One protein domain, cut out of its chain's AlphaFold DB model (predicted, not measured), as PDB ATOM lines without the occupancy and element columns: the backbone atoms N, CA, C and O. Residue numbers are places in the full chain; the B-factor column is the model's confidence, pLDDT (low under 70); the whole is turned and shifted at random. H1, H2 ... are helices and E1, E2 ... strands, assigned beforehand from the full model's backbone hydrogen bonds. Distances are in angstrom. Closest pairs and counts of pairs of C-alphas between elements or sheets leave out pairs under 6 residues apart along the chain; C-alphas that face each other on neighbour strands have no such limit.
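Overview. This is residues 15 to 78 of the 81 residues of an uncharacterized protein of Streptomyces misionensis (UniProt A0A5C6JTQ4). A small three-stranded sheet, E1, E5 and E4, lies along one side of the model, and a separate hairpin, E2 and E3, reaches away along the longest axis with its turn, residues 42 to 49, at the far end. H1 joins the sheet to the hairpin, meeting the sheet with residues 20 to 24, and the short H2 lies on the way back. The printed part has 64 residues, in the order E1 H1 E2 E3 H2 E4 E5; both sheets are antiparallel and the class is mixed, helices and strands. It is only just compact, close to loose, with a radius of gyration of the C-alphas of 12.4 A and spans of 35 by 24 by 20 A.

Along the chain. E1, residues 15 to 18, begins with C-alpha 15 at (56.565, 14.861, 205.865). E5, residues 72 to 77, is 16.2 A long and ends with C-alpha 77 at (59.656, 20.670, 205.043); E4 is residues 66 to 69. H1, residues 20 to 29, is 14.3 A long. E2, residues 37 to 41, is 13.2 A long, and E3, residues 50 to 54, 12.6 A. H2 is residues 60 to 63.

Arrangement. E5 is the inner strand: N 18 and O 73 of E1 and E5 are 2.7 A apart, and N 74 and O 67 of E5 and E4, a hairpin, 2.7 A. H1 is on this sheet at a height of 6.6 A, over none of its strands; the closest C-alphas of H1 and E5 are those of Ala 20 and Gly 72, 4.6 A. H2 is not on it. In the hairpin E2 and E3, N 39 and O 52 are 2.8 A apart. E3 and E5 are only just apart, at 8.4 A. In H1 every O i to N i+4 pair is within hydrogen-bond range; H2 is too short for one.

Size, cuts and confidence. The C-alphas farthest apart, of Ala 47 and Gly 70, are 37.4 A apart. The printed part has no cut and no long link. Its mean pLDDT is 86.0; residue 78 is under 70.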
ATOM      1  N   GLU A  15      56.930  15.507 207.121       83.81
ATOM      2  CA  GLU A  15      56.565  14.861 205.865       83.81
ATOM      3  C   GLU A  15      55.055  14.624 205.838       83.81
ATOM      4  O   GLU A  15      54.490  14.078 206.785       83.81
ATOM      5  N   PHE A  16      54.392  15.063 204.770       85.56
ATOM      6  CA  PHE A  16      52.959  14.842 204.583       85.56
ATOM      7  C   PHE A  16      52.582  14.786 203.107       85.56
ATOM      8  O   PHE A  16      53.263  15.342 202.241       85.56
ATOM      9  N   ASP A  17      51.469  14.110 202.842       87.19
ATOM     10  CA  ASP A  17      50.936  13.921 201.501       87.19
ATOM     11  C   ASP A  17      49.859  14.960 201.194       87.19
ATOM     12  O   ASP A  17      48.896  15.138 201.939       87.19
ATOM     13  N   LEU A  18      50.016  15.621 200.055       85.94
ATOM     14  CA  LEU A  18      48.957  16.311 199.341       85.94
ATOM     15  C   LEU A  18      48.358  15.334 198.329       85.94
ATOM     16  O   LEU A  18      49.059  14.788 197.473       85.94
ATOM     17  N   GLY A  19      47.054  15.106 198.420       88.12
ATOM     18  CA  GLY A  19      46.346  14.198 197.533       88.12
ATOM     19  C   GLY A  19      46.205  14.735 196.108       88.12
ATOM     20  O   GLY A  19      46.639  15.832 195.744       88.12
ATOM     21  N   ALA A  20      45.549  13.937 195.266       87.12
ATOM     22  CA  ALA A  20      45.305  14.292 193.870       87.12
ATOM     23  C   ALA A  20      44.458  15.567 193.710       87.12
ATOM     24  O   ALA A  20      44.597  16.280 192.718       87.12
ATOM     25  N   SER A  21      43.572  15.868 194.663       89.69
ATOM     26  CA  SER A  21      42.750  17.082 194.628       89.69
ATOM     27  C   SER A  21      43.576  18.335 194.903       89.69
ATOM     28  O   SER A  21      43.454  19.307 194.161       89.69
ATOM     29  N   GLU A  22      44.459  18.291 195.898       88.75
ATOM     30  CA  GLU A  22      45.365  19.387 196.246       88.75
ATOM     31  C   GLU A  22      46.368  19.639 195.119       88.75
ATOM     32  O   GLU A  22      46.574  20.784 194.719       88.75
ATOM     33  N   HIS A  23      46.928  18.572 194.539       86.12
ATOM     34  CA  HIS A  23      47.810  18.686 193.382       86.12
ATOM     35  C   HIS A  23      47.099  19.352 192.194       86.12
ATOM     36  O   HIS A  23      47.616  20.321 191.644       86.12
ATOM     37  N   ARG A  24      45.883  18.906 191.842       89.75
ATOM     38  CA  ARG A  24      45.093  19.538 190.770       89.75
ATOM     39  C   ARG A  24      44.809  21.012 191.046       89.75
ATOM     40  O   ARG A  24      44.894  21.813 190.121       89.75
ATOM     41  N   ALA A  25      44.475  21.366 192.286       90.38
ATOM     42  CA  ALA A  25      44.218  22.750 192.668       90.38
ATOM     43  C   ALA A  25      45.477  23.622 192.533       90.38
ATOM     44  O   ALA A  25      45.395  24.712 191.965       90.38
ATOM     45  N   ALA A  26      46.639  23.126 192.972       89.06
ATOM     46  CA  ALA A  26      47.921  23.808 192.795       89.06
ATOM     47  C   ALA A  26      48.233  24.029 191.305       89.06
ATOM     48  O   ALA A  26      48.487  25.153 190.879       89.06
ATOM     49  N   THR A  27      48.111  22.986 190.475       88.94
ATOM     50  CA  THR A  27      48.348  23.085 189.027       88.94
ATOM     51  C   THR A  27      47.386  24.060 188.343       88.94
ATOM     52  O   THR A  27      47.820  24.884 187.540       88.94
ATOM     53  N   ALA A  28      46.089  24.009 188.665       92.44
ATOM     54  CA  ALA A  28      45.072  24.871 188.057       92.44
ATOM     55  C   ALA A  28      45.280  26.364 188.364       92.44
ATOM     56  O   ALA A  28      44.793  27.227 187.630       92.44
ATOM     57  N   HIS A  29      45.999  26.677 189.441       90.19
ATOM     58  CA  HIS A  29      46.227  28.041 189.905       90.19
ATOM     59  C   HIS A  29      47.693  28.484 189.851       90.19
ATOM     60  O   HIS A  29      47.967  29.604 190.276       90.19
ATOM     61  N   ALA A  30      48.586  27.692 189.248       84.75
ATOM     62  CA  ALA A  30      50.037  27.910 189.196       84.75
ATOM     63  C   ALA A  30      50.468  29.290 188.661       84.75
ATOM     64  O   ALA A  30      51.500  29.829 189.048       84.75
ATOM     65  N   ALA A  31      49.678  29.875 187.755       83.06
ATOM     66  CA  ALA A  31      49.936  31.196 187.175       83.06
ATOM     67  C   ALA A  31      49.435  32.364 188.051       83.06
ATOM     68  O   ALA A  31      49.491  33.523 187.642       83.06
ATOM     69  N   THR A  32      48.877  32.078 189.228       85.69
ATOM     70  CA  THR A  32      48.198  33.052 190.090       85.69
ATOM     71  C   THR A  32      48.591  32.865 191.554       85.69
ATOM     72  O   THR A  32      49.157  31.854 191.937       85.69
ATOM     73  N   THR A  33      48.216  33.813 192.410       80.31
ATOM     74  CA  THR A  33      48.413  33.728 193.870       80.31
ATOM     75  C   THR A  33      47.206  33.145 194.614       80.31
ATOM     76  O   THR A  33      47.073  33.325 195.828       80.31
ATOM     77  N   ARG A  34      46.286  32.489 193.888       86.50
ATOM     78  CA  ARG A  34      45.009  31.993 194.430       86.50
ATOM     79  C   ARG A  34      45.140  30.694 195.218       86.50
ATOM     80  O   ARG A  34      44.286  30.428 196.058       86.50
ATOM     81  N   TYR A  35      46.181  29.909 194.965       87.62
ATOM     82  CA  TYR A  35      46.476  28.710 195.738       87.62
ATOM     83  C   TYR A  35      47.573  29.013 196.761       87.62
ATOM     84  O   TYR A  35      48.634  29.522 196.410       87.62
ATOM     85  N   ARG A  36      47.304  28.720 198.036       88.38
ATOM     86  CA  ARG A  36      48.271  28.837 199.133       88.38
ATOM     87  C   ARG A  36      48.124  27.636 200.051       88.38
ATOM     88  O   ARG A  36      47.011  27.302 200.451       88.38
ATOM     89  N   ALA A  37      49.243  27.017 200.405       86.50
ATOM     90  CA  ALA A  37      49.282  25.935 201.379       86.50
ATOM     91  C   ALA A  37      49.853  26.463 202.700       86.50
ATOM     92  O   ALA A  37      50.890  27.123 202.715       86.50
ATOM     93  N   LEU A  38      49.177  26.174 203.812       89.81
ATOM     94  CA  LEU A  38      49.584  26.615 205.143       89.81
ATOM     95  C   LEU A  38      49.821  25.396 206.036       89.81
ATOM     96  O   LEU A  38      48.946  24.541 206.162       89.81
ATOM     97  N   LEU A  39      50.978  25.338 206.690       87.38
ATOM     98  CA  LEU A  39      51.223  24.428 207.803       87.38
ATOM     99  C   LEU A  39      50.821  25.137 209.100       87.38
ATOM    100  O   LEU A  39      51.354  26.194 209.438       87.38
ATOM    101  N   VAL A  40      49.875  24.551 209.828       90.94
ATOM    102  CA  VAL A  40      49.492  24.997 211.171       90.94
ATOM    103  C   VAL A  40      50.076  24.014 212.175       90.94
ATOM    104  O   VAL A  40      49.703  22.842 212.170       90.94
ATOM    105  N   THR A  41      50.958  24.470 213.060       88.81
ATOM    106  CA  THR A  41      51.406  23.655 214.201       88.81
ATOM    107  C   THR A  41      50.567  23.975 215.430       88.81
ATOM    108  O   THR A  41      50.100  25.104 215.584       88.81
ATOM    109  N   SER A  42      50.375  22.988 216.312       90.25
ATOM    110  CA  SER A  42      49.608  23.139 217.559       90.25
ATOM    111  C   SER A  42      48.210  23.736 217.331       90.25
ATOM    112  O   SER A  42      47.796  24.673 218.007       90.25
ATOM    113  N   ALA A  43      47.464  23.208 216.352       91.06
ATOM    114  CA  ALA A  43      46.188  23.780 215.908       91.06
ATOM    115  C   ALA A  43      45.162  23.979 217.042       91.06
ATOM    116  O   ALA A  43      44.361  24.910 216.986       91.06
ATOM    117  N   LEU A  44      45.205  23.146 218.083       95.31
ATOM    118  CA  LEU A  44      44.267  23.192 219.207       95.31
ATOM    119  C   LEU A  44      44.745  24.043 220.394       95.31
ATOM    120  O   LEU A  44      43.946  24.309 221.284       95.31
ATOM    121  N   ASP A  45      46.000  24.501 220.398       95.94
ATOM    122  CA  ASP A  45      46.566  25.341 221.458       95.94
ATOM    123  C   ASP A  45      46.866  26.744 220.907       95.94
ATOM    124  O   ASP A  45      47.866  26.926 220.209       95.94
ATOM    125  N   PRO A  46      46.027  27.756 221.197       94.00
ATOM    126  CA  PRO A  46      46.236  29.115 220.710       94.00
ATOM    127  C   PRO A  46      47.570  29.739 221.136       94.00
ATOM    128  O   PRO A  46      48.106  30.546 220.381       94.00
ATOM    129  N   ALA A  47      48.109  29.383 222.308       95.12
ATOM    130  CA  ALA A  47      49.344  29.972 222.826       95.12
ATOM    131  C   ALA A  47      50.592  29.416 222.123       95.12
ATOM    132  O   ALA A  47      51.586  30.125 221.973       95.12
ATOM    133  N   ALA A  48      50.530  28.166 221.656       92.00
ATOM    134  CA  ALA A  48      51.608  27.507 220.922       92.00
ATOM    135  C   ALA A  48      51.384  27.457 219.398       92.00
ATOM    136  O   ALA A  48      52.233  26.936 218.665       92.00
ATOM    137  N   ARG A  49      50.246  27.959 218.901       93.69
ATOM    138  CA  ARG A  49      49.885  27.901 217.482       93.69
ATOM    139  C   ARG A  49      50.869  28.702 216.638       93.69
ATOM    140  O   ARG A  49      51.094  29.884 216.883       93.69
ATOM    141  N   ARG A  50      51.386  28.083 215.574       90.25
ATOM    142  CA  ARG A  50      52.159  28.779 214.535       90.25
ATOM    143  C   ARG A  50      51.582  28.498 213.159       90.25
ATOM    144  O   ARG A  50      51.038  27.421 212.919       90.25
ATOM    145  N   LEU A  51      51.697  29.489 212.280       91.38
ATOM    146  CA  LEU A  51      51.236  29.430 210.902       91.38
ATOM    147  C   LEU A  51      52.409  29.669 209.960       91.38
ATOM    148  O   LEU A  51      53.180  30.609 210.138       91.38
ATOM    149  N   PHE A  52      52.502  28.818 208.953       88.38
ATOM    150  CA  PHE A  52      53.656  28.708 208.084       88.38
ATOM    151  C   PHE A  52      53.190  28.605 206.632       88.38
ATOM    152  O   PHE A  52      52.565  27.616 206.257       88.38
ATOM    153  N   GLU A  53      53.471  29.617 205.809       88.44
ATOM    154  CA  GLU A  53      53.135  29.597 204.379       88.44
ATOM    155  C   GLU A  53      54.127  28.761 203.561       88.44
ATOM    156  O   GLU A  53      55.279  29.128 203.323       88.44
ATOM    157  N   LEU A  54      53.669  27.601 203.117       86.25
ATOM    158  CA  LEU A  54      54.478  26.685 202.334       86.25
ATOM    159  C   LEU A  54      54.631  27.223 200.904       86.25
ATOM    160  O   LEU A  54      53.697  27.835 200.380       86.25
ATOM    161  N   PRO A  55      55.777  26.978 200.240       84.81
ATOM    162  CA  PRO A  55      55.915  27.299 198.826       84.81
ATOM    163  C   PRO A  55      54.820  26.624 197.999       84.81
ATOM    164  O   PRO A  55      54.407  25.506 198.312       84.81
ATOM    165  N   ASP A  56      54.397  27.281 196.920       86.12
ATOM    166  CA  ASP A  56      53.497  26.665 195.950       86.12
ATOM    167  C   ASP A  56      54.146  25.370 195.414       86.12
ATOM    168  O   ASP A  56      55.282  25.444 194.926       86.12
ATOM    169  N   PRO A  57      53.464  24.210 195.481       84.19
ATOM    170  CA  PRO A  57      54.036  22.922 195.104       84.19
ATOM    171  C   PRO A  57      54.532  22.813 193.659       84.19
ATOM    172  O   PRO A  57      55.418  22.006 193.391       84.19
ATOM    173  N   VAL A  58      53.978  23.606 192.738       85.81
ATOM    174  CA  VAL A  58      54.341  23.611 191.312       85.81
ATOM    175  C   VAL A  58      55.232  24.797 190.925       85.81
ATOM    176  O   VAL A  58      55.610  24.937 189.763       85.81
ATOM    177  N   SER A  59      55.622  25.636 191.890       84.94
ATOM    178  CA  SER A  59      56.646  26.668 191.688       84.94
ATOM    179  C   SER A  59      58.067  26.083 191.708       84.94
ATOM    180  O   SER A  59      58.283  25.037 192.324       84.94
ATOM    181  N   PRO A  60      59.080  26.772 191.142       84.31
ATOM    182  CA  PRO A  60      60.475  26.319 191.211       84.31
ATOM    183  C   PRO A  60      60.962  26.048 192.645       84.31
ATOM    184  O   PRO A  60      61.572  25.018 192.909       84.31
ATOM    185  N   ARG A  61      60.611  26.927 193.597       81.12
ATOM    186  CA  ARG A  61      60.940  26.763 195.026       81.12
ATOM    187  C   ARG A  61      60.176  25.604 195.676       81.12
ATOM    188  O   ARG A  61      60.659  25.005 196.635       81.12
ATOM    189  N   GLY A  62      58.969  25.310 195.195       83.88
ATOM    190  CA  GLY A  62      58.192  24.148 195.615       83.88
ATOM    191  C   GLY A  62      58.777  22.842 195.100       83.88
ATOM    192  O   GLY A  62      58.896  21.900 195.872       83.88
ATOM    193  N   ALA A  63      59.230  22.791 193.850       81.56
ATOM    194  CA  ALA A  63      59.793  21.581 193.249       81.56
ATOM    195  C   ALA A  63      61.016  21.022 194.010       81.56
ATOM    196  O   ALA A  63      61.279  19.825 193.962       81.56
ATOM    197  N   GLU A  64      61.735  21.861 194.764       83.25
ATOM    198  CA  GLU A  64      62.817  21.431 195.665       83.25
ATOM    199  C   GLU A  64      62.315  20.705 196.930       83.25
ATOM    200  O   GLU A  64      63.066  19.964 197.562       83.25
ATOM    201  N   ARG A  65      61.057  20.934 197.328       81.31
ATOM    202  CA  ARG A  65      60.454  20.458 198.588       81.31
ATOM    203  C   ARG A  65      59.342  19.429 198.388       81.31
ATOM    204  O   ARG A  65      59.068  18.645 199.297       81.31
ATOM    205  N   PHE A  66      58.699  19.433 197.224       82.12
ATOM    206  CA  PHE A  66      57.619  18.525 196.859       82.12
ATOM    207  C   PHE A  66      58.106  17.475 195.858       82.12
ATOM    208  O   PHE A  66      58.747  17.792 194.861       82.12
ATOM    209  N   ARG A  67      57.748  16.210 196.088       83.12
ATOM    210  CA  ARG A  67      57.992  15.097 195.160       83.12
ATOM    211  C   ARG A  67      56.666  14.468 194.743       83.12
ATOM    212  O   ARG A  67      55.829  14.198 195.594       83.12
ATOM    213  N   ALA A  68      56.490  14.161 193.460       78.12
ATOM    214  CA  ALA A  68      55.334  13.391 193.000       78.12
ATOM    215  C   ALA A  68      55.362  11.951 193.546       78.12
ATOM    216  O   ALA A  68      56.381  11.265 193.448       78.12
ATOM    217  N   VAL A  69      54.239  11.493 194.104       79.44
ATOM    218  CA  VAL A  69      54.047  10.121 194.596       79.44
ATOM    219  C   VAL A  69      52.677   9.632 194.125       79.44
ATOM    220  O   VAL A  69      51.636  10.078 194.608       79.44
ATOM    221  N   GLY A  70      52.665   8.731 193.137       81.19
ATOM    222  CA  GLY A  70      51.429   8.305 192.474       81.19
ATOM    223  C   GLY A  70      50.711   9.488 191.814       81.19
ATOM    224  O   GLY A  70      51.275  10.148 190.944       81.19
ATOM    225  N   HIS A  71      49.476   9.766 192.242       76.62
ATOM    226  CA  HIS A  71      48.680  10.910 191.769       76.62
ATOM    227  C   HIS A  71      48.737  12.139 192.697       76.62
ATOM    228  O   HIS A  71      48.068  13.134 192.417       76.62
ATOM    229  N   GLY A  72      49.494  12.068 193.794       80.56
ATOM    230  CA  GLY A  72      49.648  13.140 194.777       80.56
ATOM    231  C   GLY A  72      51.066  13.711 194.825       80.56
ATOM    232  O   GLY A  72      51.951  13.323 194.057       80.56
ATOM    233  N   LEU A  73      51.280  14.634 195.757       78.88
ATOM    234  CA  LEU A  73      52.577  15.222 196.071       78.88
ATOM    235  C   LEU A  73      52.936  14.913 197.518       78.88
ATOM    236  O   LEU A  73      52.101  14.994 198.405       78.88
ATOM    237  N   ARG A  74      54.204  14.634 197.769       85.06
ATOM    238  CA  ARG A  74      54.766  14.499 199.103       85.06
ATOM    239  C   ARG A  74      55.607  15.717 199.414       85.06
ATOM    240  O   ARG A  74      56.574  15.981 198.699       85.06
ATOM    241  N   LEU A  75      55.247  16.441 200.466       80.44
ATOM    242  CA  LEU A  75      56.026  17.563 200.968       80.44
ATOM    243  C   LEU A  75      57.000  17.081 202.029       80.44
ATOM    244  O   LEU A  75      56.591  16.416 202.976       80.44
ATOM    245  N   ARG A  76      58.262  17.490 201.906       80.06
ATOM    246  CA  ARG A  76      59.229  17.492 203.004       80.06
ATOM    247  C   ARG A  76      59.564  18.930 203.352       80.06
ATOM    248  O   ARG A  76      60.020  19.696 202.501       80.06
ATOM    249  N   CYS A  77      59.314  19.329 204.593       73.81
ATOM    250  CA  CYS A  77      59.656  20.670 205.043       73.81
ATOM    251  C   CYS A  77      60.230  20.677 206.458       73.81
ATOM    252  O   CYS A  77      59.653  20.116 207.384       73.81
ATOM    253  N   ALA A  78      61.328  21.408 206.633       68.94
ATOM    254  CA  ALA A  78      61.739  21.918 207.932       68.94
ATOM    255  C   ALA A  78      61.153  23.335 208.068       68.94
ATOM    256  O   ALA A  78      61.493  24.197 207.244       68.94
TER     257      ALA A  78